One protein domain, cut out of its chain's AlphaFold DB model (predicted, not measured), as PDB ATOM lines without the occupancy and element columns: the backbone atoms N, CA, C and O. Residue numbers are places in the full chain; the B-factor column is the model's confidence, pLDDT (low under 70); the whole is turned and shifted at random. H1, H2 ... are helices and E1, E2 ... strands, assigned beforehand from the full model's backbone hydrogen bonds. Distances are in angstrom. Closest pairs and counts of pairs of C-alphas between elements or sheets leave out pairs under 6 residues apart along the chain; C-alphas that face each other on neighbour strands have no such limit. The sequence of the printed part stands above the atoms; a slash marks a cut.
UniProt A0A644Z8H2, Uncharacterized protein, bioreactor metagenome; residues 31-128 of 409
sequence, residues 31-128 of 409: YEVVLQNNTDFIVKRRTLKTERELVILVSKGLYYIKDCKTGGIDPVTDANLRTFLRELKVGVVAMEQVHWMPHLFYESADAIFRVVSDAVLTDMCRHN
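AT A GLANCE: This is residues 31 to 128 of the 409 residues of an uncharacterized protein of bioreactor metagenome (UniProt A0A644Z8H2). A twisted sheet of five strands makes a wall, with H1 and H3 over one face of it and the other face bare. H4 turns away from H3 beyond one end of the strands, and residues 90 to 107 make a long loop on the E1 side. The printed part has 98 residues, with strands E1 to E5 followed by helices H1 to H4; the sheet's order is E1 E2 E3 E4 E5, antiparallel, and the class is mixed. It is compact, with a radius of gyration of the C-alphas of 12.5 A and spans of 38 by 27 by 22 A.

IN THESE COORDINATES: E1, residues 31 to 37, begins at C-alpha 31 (17.657, 43.700, -41.275) and is 17.3 A long. E2, residues 40 to 46, is 20.2 A; E3, residues 51 to 57, 19.2 A; E4, residues 62 to 67, 15.5 A. E5 is residues 73 to 75, H1 78 to 84 and H2 86 to 89. H3, residues 108 to 117, is 14.0 A long; H4, residues 119 to 126, ends at C-alpha 126 (40.239, 47.932, -50.537).

HOW THE PARTS SIT: The strands form a meander, each the antiparallel neighbour of the one before. N 32 and O 44 are 2.9 A apart, N 43 and O 54 3.0 A, N 55 and O 64 2.9 A, N 65 and O 74 2.8 A. H1 only grazes the sheet with residues 80 to 84, and H3 with 112 to 117. H1 and H3 touch at Leu 81 and Ala 109, their closest C-alphas, 5.6 A apart. H3 and H4 touch only at the corner, C-alphas 115 and 121 being closest at 5.2 A. H2 is not on the sheet. Every O i to N i+4 pair is within hydrogen-bond range in H1, H3 and H4; H2 is too short for one.

THE WHOLE: The C-alphas farthest apart, of Leu 48 and Val 120, are 38.6 A apart. The printed part has no cut; H2 to H3 is the long link. No printed residue is under 70 in pLDDT.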
ATOM      1  N   TYR A  31      16.431  43.404 -40.535       92.25
ATOM      2  CA  TYR A  31      17.657  43.700 -41.275       92.25
ATOM      3  C   TYR A  31      17.845  42.689 -42.405       92.25
ATOM      4  O   TYR A  31      17.804  41.484 -42.177       92.25
ATOM      5  N   GLU A  32      18.083  43.192 -43.610       93.25
ATOM      6  CA  GLU A  32      18.257  42.412 -44.835       93.25
ATOM      7  C   GLU A  32      19.584  42.810 -45.494       93.25
ATOM      8  O   GLU A  32      19.846  43.997 -45.707       93.25
ATOM      9  N   VAL A  33      20.430  41.832 -45.829       94.88
ATOM     10  CA  VAL A  33      21.648  42.072 -46.619       94.88
ATOM     11  C   VAL A  33      21.250  42.174 -48.090       94.88
ATOM     12  O   VAL A  33      20.856  41.187 -48.702       94.88
ATOM     13  N   VAL A  34      21.343  43.376 -48.656       94.88
ATOM     14  CA  VAL A  34      20.974  43.666 -50.055       94.88
ATOM     15  C   VAL A  34      22.148  43.411 -50.997       94.88
ATOM     16  O   VAL A  34      21.968  42.963 -52.126       94.88
ATOM     17  N   LEU A  35      23.362  43.723 -50.542       93.75
ATOM     18  CA  LEU A  35      24.599  43.521 -51.286       93.75
ATOM     19  C   LEU A  35      25.718  43.196 -50.305       93.75
ATOM     20  O   LEU A  35      25.796  43.790 -49.233       93.75
ATOM     21  N   GLN A  36      26.605  42.295 -50.699       93.44
ATOM     22  CA  GLN A  36      27.868  42.026 -50.024       93.44
ATOM     23  C   GLN A  36      28.886  41.577 -51.075       93.44
ATOM     24  O   GLN A  36      28.537  40.799 -51.959       93.44
ATOM     25  N   ASN A  37      30.102  42.116 -51.034       89.38
ATOM     26  CA  ASN A  37      31.191  41.744 -51.935       89.38
ATOM     27  C   ASN A  37      32.543  42.212 -51.379       89.38
ATOM     28  O   ASN A  37      32.905  43.376 -51.553       89.38
ATOM     29  N   ASN A  38      33.296  41.295 -50.776       88.19
ATOM     30  CA  ASN A  38      34.619  41.456 -50.164       88.19
ATOM     31  C   ASN A  38      34.731  42.617 -49.160       88.19
ATOM     32  O   ASN A  38      34.785  42.415 -47.947       88.19
ATOM     33  N   THR A  39      34.782  43.843 -49.673       91.62
ATOM     34  CA  THR A  39      34.932  45.092 -48.922       91.62
ATOM     35  C   THR A  39      33.621  45.847 -48.761       91.62
ATOM     36  O   THR A  39      33.491  46.663 -47.851       91.62
ATOM     37  N   ASP A  40      32.664  45.586 -49.649       94.44
ATOM     38  CA  ASP A  40      31.469  46.393 -49.844       94.44
ATOM     39  C   ASP A  40      30.228  45.681 -49.318       94.44
ATOM     40  O   ASP A  40      30.081  44.471 -49.491       94.44
ATOM     41  N   PHE A  41      29.294  46.436 -48.741       95.88
ATOM     42  CA  PHE A  41      27.986  45.915 -48.370       95.88
ATOM     43  C   PHE A  41      26.888  46.977 -48.378       95.88
ATOM     44  O   PHE A  41      27.125  48.180 -48.244       95.88
ATOM     45  N   ILE A  42      25.653  46.498 -48.510       96.44
ATOM     46  CA  ILE A  42      24.434  47.272 -48.315       96.44
ATOM     47  C   ILE A  42      23.519  46.474 -47.395       96.44
ATOM     48  O   ILE A  42      23.162  45.337 -47.706       96.44
ATOM     49  N   VAL A  43      23.111  47.088 -46.286       96.31
ATOM     50  CA  VAL A  43      22.121  46.512 -45.369       96.31
ATOM     51  C   VAL A  43      20.901  47.399 -45.322       96.31
ATOM     52  O   VAL A  43      20.994  48.596 -45.049       96.31
ATOM     53  N   LYS A  44      19.742  46.800 -45.550       95.75
ATOM     54  CA  LYS A  44      18.451  47.457 -45.422       95.75
ATOM     55  C   LYS A  44      17.879  47.190 -44.042       95.75
ATOM     56  O   LYS A  44      17.851  46.054 -43.587       95.75
ATOM     57  N   ARG A  45      17.401  48.246 -43.391       94.00
ATOM     58  CA  ARG A  45      16.659  48.200 -42.135       94.00
ATOM     59  C   ARG A  45      15.218  48.629 -42.379       94.00
ATOM     60  O   ARG A  45      14.971  49.768 -42.795       94.00
ATOM     61  N   ARG A  46      14.271  47.755 -42.045       92.19
ATOM     62  CA  ARG A  46      12.829  48.023 -42.101       92.19
ATOM     63  C   ARG A  46      12.253  48.153 -40.699       92.19
ATOM     64  O   ARG A  46      12.446  47.301 -39.838       92.19
ATOM     65  N   THR A  47      11.524  49.239 -40.468       87.75
ATOM     66  CA  THR A  47      10.666  49.423 -39.293       87.75
ATOM     67  C   THR A  47       9.246  49.728 -39.757       87.75
ATOM     68  O   THR A  47       9.017  50.051 -40.922       87.75
ATOM     69  N   LEU A  48       8.284  49.734 -38.829       83.50
ATOM     70  CA  LEU A  48       6.903  50.137 -39.127       83.50
ATOM     71  C   LEU A  48       6.803  51.531 -39.779       83.50
ATOM     72  O   LEU A  48       5.855  51.807 -40.509       83.50
ATOM     73  N   LYS A  49       7.764  52.430 -39.511       83.88
ATOM     74  CA  LYS A  49       7.720  53.830 -39.964       83.88
ATOM     75  C   LYS A  49       8.709  54.132 -41.084       83.88
ATOM     76  O   LYS A  49       8.374  54.890 -41.992       83.88
ATOM     77  N   THR A  50       9.891  53.532 -41.062       88.19
ATOM     78  CA  THR A  50      11.016  53.901 -41.934       88.19
ATOM     79  C   THR A  50      11.586  52.687 -42.647       88.19
ATOM     80  O   THR A  50      11.669  51.608 -42.065       88.19
ATOM     81  N   GLU A  51      12.061  52.893 -43.867       93.06
ATOM     82  CA  GLU A  51      12.882  51.927 -44.590       93.06
ATOM     83  C   GLU A  51      14.166  52.639 -45.006       93.06
ATOM     84  O   GLU A  51      14.107  53.682 -45.657       93.06
ATOM     85  N   ARG A  52      15.318  52.137 -44.555       95.25
ATOM     86  CA  ARG A  52      16.613  52.787 -44.779       95.25
ATOM     87  C   ARG A  52      17.669  51.784 -45.210       95.25
ATOM     88  O   ARG A  52      17.695  50.675 -44.691       95.25
ATOM     89  N   GLU A  53      18.567  52.193 -46.091       96.62
ATOM     90  CA  GLU A  53      19.712  51.405 -46.547       96.62
ATOM     91  C   GLU A  53      21.006  52.039 -46.039       96.62
ATOM     92  O   GLU A  53      21.288  53.197 -46.335       96.62
ATOM     93  N   LEU A  54      21.791  51.281 -45.276       96.62
ATOM     94  CA  LEU A  54      23.178  51.606 -44.971       96.62
ATOM     95  C   LEU A  54      24.038  51.124 -46.137       96.62
ATOM     96  O   LEU A  54      24.137  49.920 -46.368       96.62
ATOM     97  N   VAL A  55      24.647  52.061 -46.859       96.69
ATOM     98  CA  VAL A  55      25.498  51.800 -48.020       96.69
ATOM     99  C   VAL A  55      26.950  52.050 -47.635       96.69
ATOM    100  O   VAL A  55      27.327  53.189 -47.368       96.69
ATOM    101  N   ILE A  56      27.759  50.990 -47.627       96.44
ATOM    102  CA  ILE A  56      29.203  51.038 -47.372       96.44
ATOM    103  C   ILE A  56      29.917  50.396 -48.561       96.44
ATOM    104  O   ILE A  56      30.097  49.183 -48.622       96.44
ATOM    105  N   LEU A  57      30.308  51.216 -49.538       95.06
ATOM    106  CA  LEU A  57      31.055  50.787 -50.721       95.06
ATOM    107  C   LEU A  57      32.485  51.314 -50.620       95.06
ATOM    108  O   LEU A  57      32.829  52.366 -51.170       95.06
ATOM    109  N   VAL A  58      33.323  50.584 -49.892       93.50
ATOM    110  CA  VAL A  58      34.729  50.928 -49.665       93.50
ATOM    111  C   VAL A  58      35.494  51.007 -50.987       93.50
ATOM    112  O   VAL A  58      36.269  51.948 -51.188       93.50
ATOM    113  N   SER A  59      35.216  50.095 -51.921       91.62
ATOM    114  CA  SER A  59      35.830  50.072 -53.255       91.62
ATOM    115  C   SER A  59      35.587  51.361 -54.051       91.62
ATOM    116  O   SER A  59      36.432  51.765 -54.847       91.62
ATOM    117  N   LYS A  60      34.460  52.043 -53.796       92.00
ATOM    118  CA  LYS A  60      34.051  53.283 -54.475       92.00
ATOM    119  C   LYS A  60      34.234  54.541 -53.628       92.00
ATOM    120  O   LYS A  60      34.028  55.635 -54.140       92.00
ATOM    121  N   GLY A  61      34.584  54.403 -52.347       92.12
ATOM    122  CA  GLY A  61      34.631  55.529 -51.412       92.12
ATOM    123  C   GLY A  61      33.259  56.156 -51.148       92.12
ATOM    124  O   GLY A  61      33.176  57.363 -50.940       92.12
ATOM    125  N   LEU A  62      32.180  55.365 -51.212       93.75
ATOM    126  CA  LEU A  62      30.809  55.844 -51.018       93.75
ATOM    127  C   LEU A  62      30.231  55.286 -49.717       93.75
ATOM    128  O   LEU A  62      30.075  54.073 -49.574       93.75
ATOM    129  N   TYR A  63      29.882  56.187 -48.797       95.75
ATOM    130  CA  TYR A  63      29.374  55.849 -47.468       95.75
ATOM    131  C   TYR A  63      28.197  56.757 -47.112       95.75
ATOM    132  O   TYR A  63      28.377  57.951 -46.870       95.75
ATOM    133  N   TYR A  64      26.984  56.214 -47.093       96.12
ATOM    134  CA  TYR A  64      25.785  56.988 -46.765       96.12
ATOM    135  C   TYR A  64      24.657  56.103 -46.233       96.12
ATOM    136  O   TYR A  64      24.653  54.885 -46.406       96.12
ATOM    137  N   ILE A  65      23.675  56.733 -45.593       95.94
ATOM    138  CA  ILE A  65      22.400  56.121 -45.233       95.94
ATOM    139  C   ILE A  65      21.327  56.739 -46.121       95.94
ATOM    140  O   ILE A  65      21.149  57.954 -46.138       95.94
ATOM    141  N   LYS A  66      20.613  55.904 -46.872       95.88
ATOM    142  CA  LYS A  66      19.541  56.329 -47.774       95.88
ATOM    143  C   LYS A  66      18.182  56.009 -47.172       95.88
ATOM    144  O   LYS A  66      17.941  54.872 -46.776       95.88
ATOM    145  N   ASP A  67      17.272  56.973 -47.151       93.62
ATOM    146  CA  ASP A  67      15.860  56.724 -46.864       93.62
ATOM    147  C   ASP A  67      15.153  56.244 -48.138       93.62
ATOM    148  O   ASP A  67      15.114  56.941 -49.153       93.62
ATOM    149  N   CYS A  68      14.613  55.028 -48.109       91.12
ATOM    150  CA  CYS A  68      14.007  54.402 -49.282       91.12
ATOM    151  C   CYS A  68      12.645  55.013 -49.634       91.12
ATOM    152  O   CYS A  68      12.220  54.910 -50.782       91.12
ATOM    153  N   LYS A  69      11.975  55.675 -48.679       88.19
ATOM    154  CA  LYS A  69      10.662  56.296 -48.899       88.19
ATOM    155  C   LYS A  69      10.784  57.709 -49.456       88.19
ATOM    156  O   LYS A  69      10.005  58.081 -50.326       88.19
ATOM    157  N   THR A  70      11.728  58.500 -48.945       88.50
ATOM    158  CA  THR A  70      11.900  59.909 -49.352       88.50
ATOM    159  C   THR A  70      13.019  60.120 -50.368       88.50
ATOM    160  O   THR A  70      13.079  61.176 -50.990       88.50
ATOM    161  N   GLY A  71      13.918  59.146 -50.535       88.94
ATOM    162  CA  GLY A  71      15.122  59.283 -51.354       88.94
ATOM    163  C   GLY A  71      16.220  60.139 -50.714       88.94
ATOM    164  O   GLY A  71      17.237  60.377 -51.361       88.94
ATOM    165  N   GLY A  72      16.038  60.598 -49.469       92.44
ATOM    166  CA  GLY A  72      17.036  61.384 -48.742       92.44
ATOM    167  C   GLY A  72      18.329  60.600 -48.512       92.44
ATOM    168  O   GLY A  72      18.288  59.396 -48.260       92.44
ATOM    169  N   ILE A  73      19.471  61.283 -48.607       95.00
ATOM    170  CA  ILE A  73      20.805  60.703 -48.425       95.00
ATOM    171  C   ILE A  73      21.500  61.452 -47.292       95.00
ATOM    172  O   ILE A  73      21.782  62.641 -47.416       95.00
ATOM    173  N   ASP A  74      21.806  60.731 -46.219       93.50
ATOM    174  CA  ASP A  74      22.566  61.234 -45.081       93.50
ATOM    175  C   ASP A  74      24.005  60.689 -45.141       93.50
ATOM    176  O   ASP A  74      24.192  59.485 -45.343       93.50
ATOM    177  N   PRO A  75      25.048  61.516 -44.944       93.94
ATOM    178  CA  PRO A  75      26.426  61.029 -44.873       93.94
ATOM    179  C   PRO A  75      26.610  60.124 -43.653       93.94
ATOM    180  O   PRO A  75      25.978  60.348 -42.626       93.94
ATOM    181  N   VAL A  76      27.492  59.128 -43.711       93.69
ATOM    182  CA  VAL A  76      27.777  58.272 -42.544       93.69
ATOM    183  C   VAL A  76      28.467  59.070 -41.427       93.69
ATOM    184  O   VAL A  76      29.502  59.693 -41.640       93.69
ATOM    185  N   THR A  77      27.900  59.031 -40.218       93.12
ATOM    186  CA  THR A  77      28.454  59.616 -38.985       93.12
ATOM    187  C   THR A  77      28.308  58.620 -37.835       93.12
ATOM    188  O   THR A  77      27.426  57.766 -37.867       93.12
ATOM    189  N   ASP A  78      29.121  58.729 -36.780       90.50
ATOM    190  CA  ASP A  78      28.994  57.841 -35.609       90.50
ATOM    191  C   ASP A  78      27.560  57.841 -35.033       90.50
ATOM    192  O   ASP A  78      26.951  56.788 -34.823       90.50
ATOM    193  N   ALA A  79      26.961  59.027 -34.888       92.31
ATOM    194  CA  ALA A  79      25.616  59.186 -34.339       92.31
ATOM    195  C   ALA A  79      24.534  58.486 -35.181       92.31
ATOM    196  O   ALA A  79      23.646  57.817 -34.636       92.31
ATOM    197  N   ASN A  80      24.589  58.619 -36.512       93.62
ATOM    198  CA  ASN A  80      23.581  57.998 -37.367       93.62
ATOM    199  C   ASN A  80      23.816  56.497 -37.582       93.62
ATOM    200  O   ASN A  80      22.827  55.773 -37.673       93.62
ATOM    201  N   LEU A  81      25.061  56.008 -37.532       93.88
ATOM    202  CA  LEU A  81      25.371  54.575 -37.518       93.88
ATOM    203  C   LEU A  81      24.814  53.904 -36.266       93.88
ATOM    204  O   LEU A  81      24.089  52.917 -36.373       93.88
ATOM    205  N   ARG A  82      25.064  54.470 -35.080       94.25
ATOM    206  CA  ARG A  82      24.515  53.935 -33.821       94.25
ATOM    207  C   ARG A  82      22.993  53.965 -33.804       94.25
ATOM    208  O   ARG A  82      22.355  53.049 -33.289       94.25
ATOM    209  N   THR A  83      22.394  54.994 -34.403       92.94
ATOM    210  CA  THR A  83      20.937  55.070 -34.578       92.94
ATOM    211  C   THR A  83      20.427  54.025 -35.572       92.94
ATOM    212  O   THR A  83      19.342  53.468 -35.376       92.94
ATOM    213  N   PHE A  84      21.187  53.753 -36.638       93.38
ATOM    214  CA  PHE A  84      20.861  52.740 -37.635       93.38
ATOM    215  C   PHE A  84      20.911  51.336 -37.035       93.38
ATOM    216  O   PHE A  84      19.952  50.604 -37.220       93.38
ATOM    217  N   LEU A  85      21.959  51.007 -36.274       93.12
ATOM    218  CA  LEU A  85      22.233  49.674 -35.717       93.12
ATOM    219  C   LEU A  85      21.607  49.434 -34.332       93.12
ATOM    220  O   LEU A  85      21.862  48.414 -33.697       93.12
ATOM    221  N   ARG A  86      20.797  50.368 -33.823       90.94
ATOM    222  CA  ARG A  86      20.308  50.383 -32.434       90.94
ATOM    223  C   ARG A  86      19.596  49.098 -32.000       90.94
ATOM    224  O   ARG A  86      19.709  48.713 -30.840       90.94
ATOM    225  N   GLU A  87      18.828  48.468 -32.884       85.69
ATOM    226  CA  GLU A  87      18.102  47.226 -32.576       85.69
ATOM    227  C   GLU A  87      18.986  45.969 -32.675       85.69
ATOM    228  O   GLU A  87      18.591  44.918 -32.183       85.69
ATOM    229  N   LEU A  88      20.216  46.083 -33.194       86.88
ATOM    230  CA  LEU A  88      21.231  45.019 -33.174       86.88
ATOM    231  C   LEU A  88      22.031  44.976 -31.859       86.88
ATOM    232  O   LEU A  88      23.118  44.413 -31.808       86.88
ATOM    233  N   LYS A  89      21.505  45.547 -30.766       81.44
ATOM    234  CA  LYS A  89      22.082  45.377 -29.416       81.44
ATOM    235  C   LYS A  89      22.010  43.936 -28.912       81.44
ATOM    236  O   LYS A  89      22.803  43.540 -28.070       81.44
ATOM    237  N   VAL A  90      21.018  43.182 -29.385       78.56
ATOM    238  CA  VAL A  90      20.766  41.779 -29.005       78.56
ATOM    239  C   VAL A  90      20.681  40.891 -30.258       78.56
ATOM    240  O   VAL A  90      20.231  39.754 -30.195       78.56
ATOM    241  N   GLY A  91      21.080  41.417 -31.419       83.88
ATOM    242  CA  GLY A  91      20.958  40.756 -32.716       83.88
ATOM    243  C   GLY A  91      22.241  40.870 -33.526       83.88
ATOM    244  O   GLY A  91      23.047  41.770 -33.306       83.88
ATOM    245  N   VAL A  92      22.417  39.959 -34.477       89.44
ATOM    246  CA  VAL A  92      23.576  39.917 -35.370       89.44
ATOM    247  C   VAL A  92      23.111  39.651 -36.794       89.44
ATOM    248  O   VAL A  92      22.235  38.819 -37.022       89.44
ATOM    249  N   VAL A  93      23.698  40.360 -37.753       91.38
ATOM    250  CA  VAL A  93      23.535  40.094 -39.183       91.38
ATOM    251  C   VAL A  93      24.829  39.462 -39.679       91.38
ATOM    252  O   VAL A  93      25.903  40.053 -39.554       91.38
ATOM    253  N   ALA A  94      24.741  38.241 -40.201       91.50
ATOM    254  CA  ALA A  94      25.889  37.556 -40.779       91.50
ATOM    255  C   ALA A  94      26.231  38.153 -42.154       91.50
ATOM    256  O   ALA A  94      25.347  38.363 -42.982       91.50
ATOM    257  N   MET A  95      27.517  38.409 -42.380       90.44
ATOM    258  CA  MET A  95      28.069  38.952 -43.617       90.44
ATOM    259  C   MET A  95      29.028  37.927 -44.221       90.44
ATOM    260  O   MET A  95      30.227  37.928 -43.951       90.44
ATOM    261  N   GLU A  96      28.493  37.018 -45.026       87.81
ATOM    262  CA  GLU A  96      29.247  35.883 -45.572       87.81
ATOM    263  C   GLU A  96      30.363  36.308 -46.532       87.81
ATOM    264  O   GLU A  96      31.386  35.633 -46.632       87.81
ATOM    265  N   GLN A  97      30.175  37.430 -47.233       89.44
ATOM    266  CA  GLN A  97      31.108  37.904 -48.257       89.44
ATOM    267  C   GLN A  97      31.855  39.173 -47.838       89.44
ATOM    268  O   GLN A  97      32.481  39.789 -48.690       89.44
ATOM    269  N   VAL A  98      31.806  39.594 -46.567       89.69
ATOM    270  CA  VAL A  98      32.530  40.784 -46.079       89.69
ATOM    271  C   VAL A  98      33.618  40.368 -45.092       89.69
ATOM    272  O   VAL A  98      33.385  40.244 -43.893       89.69
ATOM    273  N   HIS A  99      34.835  40.149 -45.588       83.81
ATOM    274  CA  HIS A  99      35.898  39.507 -44.802       83.81
ATOM    275  C   HIS A  99      36.424  40.351 -43.633       83.81
ATOM    276  O   HIS A  99      36.799  39.806 -42.597       83.81
ATOM    277  N   TRP A 100      36.430  41.678 -43.770       89.50
ATOM    278  CA  TRP A 100      36.878  42.584 -42.706       89.50
ATOM    279  C   TRP A 100      35.820  42.791 -41.608       89.50
ATOM    280  O   TRP A 100      36.131  43.323 -40.546       89.50
ATOM    281  N   MET A 101      34.572  42.374 -41.854       90.00
ATOM    282  CA  MET A 101      33.460  42.503 -40.915       90.00
ATOM    283  C   MET A 101      32.427  41.382 -41.145       90.00
ATOM    284  O   MET A 101      31.369  41.631 -41.721       90.00
ATOM    285  N   PRO A 102      32.706  40.150 -40.678       89.12
ATOM    286  CA  PRO A 102      31.847  38.983 -40.918       89.12
ATOM    287  C   PRO A 102      30.518  39.027 -40.148       89.12
ATOM    288  O   PRO A 102      29.578  38.293 -40.457       89.12
ATOM    289  N   HIS A 103      30.426  39.883 -39.131       91.69
ATOM    290  CA  HIS A 103      29.242  40.050 -38.300       91.69
ATOM    291  C   HIS A 103      28.962  41.534 -38.108       91.69
ATOM    292  O   HIS A 103      29.827  42.280 -37.643       91.69
ATOM    293  N   LEU A 104      27.741  41.949 -38.438       92.62
ATOM    294  CA  LEU A 104      27.241  43.290 -38.178       92.62
ATOM    295  C   LEU A 104      26.332  43.264 -36.944       92.62
ATOM    296  O   LEU A 104      25.317  42.569 -36.914       92.62
ATOM    297  N   PHE A 105      26.710  44.037 -35.936       92.69
ATOM    298  CA  PHE A 105      26.030  44.187 -34.652       92.69
ATOM    299  C   PHE A 105      26.173  45.640 -34.167       92.69
ATOM    300  O   PHE A 105      26.742  46.479 -34.867       92.69
ATOM    301  N   TYR A 106      25.617  45.988 -33.005       92.06
ATOM    302  CA  TYR A 106      25.573  47.383 -32.542       92.06
ATOM    303  C   TYR A 106      26.957  48.064 -32.468       92.06
ATOM    304  O   TYR A 106      27.126  49.182 -32.961       92.06
ATOM    305  N   GLU A 107      27.965  47.390 -31.916       91.00
ATOM    306  CA  GLU A 107      29.333  47.901 -31.766       91.00
ATOM    307  C   GLU A 107      30.114  47.927 -33.092       91.00
ATOM    308  O   GLU A 107      31.151  48.587 -33.186       91.00
ATOM    309  N   SER A 108      29.604  47.304 -34.162       91.88
ATOM    310  CA  SER A 108      30.188  47.439 -35.503       91.88
ATOM    311  C   SER A 108      30.177  48.888 -36.004       91.88
ATOM    312  O   SER A 108      30.951  49.213 -36.902       91.88
ATOM    313  N   ALA A 109      29.357  49.772 -35.415       92.88
ATOM    314  CA  ALA A 109      29.400  51.211 -35.675       92.88
ATOM    315  C   ALA A 109      30.825  51.775 -35.538       92.88
ATOM    316  O   ALA A 109      31.269  52.520 -36.410       92.88
ATOM    317  N   ASP A 110      31.558  51.365 -34.496       90.44
ATOM    318  CA  ASP A 110      32.925  51.819 -34.236       90.44
ATOM    319  C   ASP A 110      33.899  51.328 -35.315       90.44
ATOM    320  O   ASP A 110      34.719  52.098 -35.816       90.44
ATOM    321  N   ALA A 111      33.792  50.058 -35.715       89.62
ATOM    322  CA  ALA A 111      34.631  49.475 -36.760       89.62
ATOM    323  C   ALA A 111      34.378  50.129 -38.129       89.62
ATOM    324  O   ALA A 111      35.328  50.531 -38.802       89.62
ATOM    325  N   ILE A 112      33.106  50.301 -38.512       93.12
ATOM    326  CA  ILE A 112      32.720  50.974 -39.759       93.12
ATOM    327  C   ILE A 112      33.240  52.408 -39.749       93.12
ATOM    328  O   ILE A 112      33.910  52.817 -40.694       93.12
ATOM    329  N   PHE A 113      32.973  53.158 -38.675       92.06
ATOM    330  CA  PHE A 113      33.365  54.560 -38.585       92.06
ATOM    331  C   PHE A 113      34.887  54.741 -38.663       92.06
ATOM    332  O   PHE A 113      35.350  55.633 -39.372       92.06
ATOM    333  N   ARG A 114      35.670  53.863 -38.018       90.81
ATOM    334  CA  ARG A 114      37.141  53.855 -38.128       90.81
ATOM    335  C   ARG A 114      37.611  53.681 -39.570       90.81
ATOM    336  O   ARG A 114      38.447  54.455 -40.021       90.81
ATOM    337  N   VAL A 115      37.070  52.696 -40.291       92.06
ATOM    338  CA  VAL A 115      37.485  52.411 -41.674       92.06
ATOM    339  C   VAL A 115      37.135  53.574 -42.593       92.06
ATOM    340  O   VAL A 115      38.013  54.048 -43.302       92.06
ATOM    341  N   VAL A 116      35.895  54.073 -42.559       92.44
ATOM    342  CA  VAL A 116      35.443  55.126 -43.491       92.44
ATOM    343  C   VAL A 116      36.037  56.507 -43.198       92.44
ATOM    344  O   VAL A 116      36.027  57.366 -44.076       92.44
ATOM    345  N   SER A 117      36.550  56.727 -41.982       92.00
ATOM    346  CA  SER A 117      37.125  58.016 -41.564       92.00
ATOM    347  C   SER A 117      38.650  58.089 -41.703       92.00
ATOM    348  O   SER A 117      39.198  59.189 -41.695       92.00
ATOM    349  N   ASP A 118      39.351  56.956 -41.827       94.31
ATOM    350  CA  ASP A 118      40.807  56.912 -42.019       94.31
ATOM    351  C   ASP A 118      41.143  56.432 -43.439       94.31
ATOM    352  O   ASP A 118      40.854  55.298 -43.827       94.31
ATOM    353  N   ALA A 119      41.782  57.304 -44.223       94.44
ATOM    354  CA  ALA A 119      42.127  57.025 -45.615       94.44
ATOM    355  C   ALA A 119      43.040  55.797 -45.777       94.44
ATOM    356  O   ALA A 119      42.907  55.074 -46.765       94.44
ATOM    357  N   VAL A 120      43.931  55.537 -44.815       95.94
ATOM    358  CA  VAL A 120      44.853  54.397 -44.868       95.94
ATOM    359  C   VAL A 120      44.123  53.102 -44.555       95.94
ATOM    360  O   VAL A 120      44.290  52.126 -45.280       95.94
ATOM    361  N   LEU A 121      43.255  53.093 -43.540       94.75
ATOM    362  CA  LEU A 121      42.435  51.914 -43.242       94.75
ATOM    363  C   LEU A 121      41.447  51.614 -44.372       94.75
ATOM    364  O   LEU A 121      41.247  50.456 -44.727       94.75
ATOM    365  N   THR A 122      40.872  52.648 -44.988       94.69
ATOM    366  CA  THR A 122      40.079  52.492 -46.211       94.69
ATOM    367  C   THR A 122      40.904  51.837 -47.323       94.69
ATOM    368  O   THR A 122      40.423  50.905 -47.965       94.69
ATOM    369  N   ASP A 123      42.139  52.282 -47.559       95.94
ATOM    370  CA  ASP A 123      43.006  51.716 -48.597       95.94
ATOM    371  C   ASP A 123      43.417  50.263 -48.299       95.94
ATOM    372  O   ASP A 123      43.315  49.400 -49.170       95.94
ATOM    373  N   MET A 124      43.775  49.951 -47.052       95.12
ATOM    374  CA  MET A 124      44.015  48.579 -46.594       95.12
ATOM    375  C   MET A 124      42.782  47.692 -46.804       95.12
ATOM    376  O   MET A 124      42.890  46.568 -47.300       95.12
ATOM    377  N   CYS A 125      41.596  48.207 -46.471       93.69
ATOM    378  CA  CYS A 125      40.332  47.514 -46.683       93.69
ATOM    379  C   CYS A 125      40.128  47.177 -48.162       93.69
ATOM    380  O   CYS A 125      39.879  46.019 -48.478       93.69
ATOM    381  N   ARG A 126      40.339  48.141 -49.075       93.50
ATOM    382  CA  ARG A 126      40.239  47.932 -50.537       93.50
ATOM    383  C   ARG A 126      41.125  46.800 -51.052       93.50
ATOM    384  O   ARG A 126      40.769  46.152 -52.032       93.50
ATOM    385  N   HIS A 127      42.259  46.559 -50.401       93.31
ATOM    386  CA  HIS A 127      43.201  45.504 -50.769       93.31
ATOM    387  C   HIS A 127      42.931  44.157 -50.075       93.31
ATOM    388  O   HIS A 127      43.708  43.224 -50.267       93.31
ATOM    389  N   ASN A 128      41.835  44.028 -49.314       91.00
ATOM    390  CA  ASN A 128      41.440  42.816 -48.585       91.00
ATOM    391  C   ASN A 128      42.496  42.308 -47.593       91.00
ATOM    392  O   ASN A 128      42.631  41.105 -47.402       91.00
TER     393      ASN A 128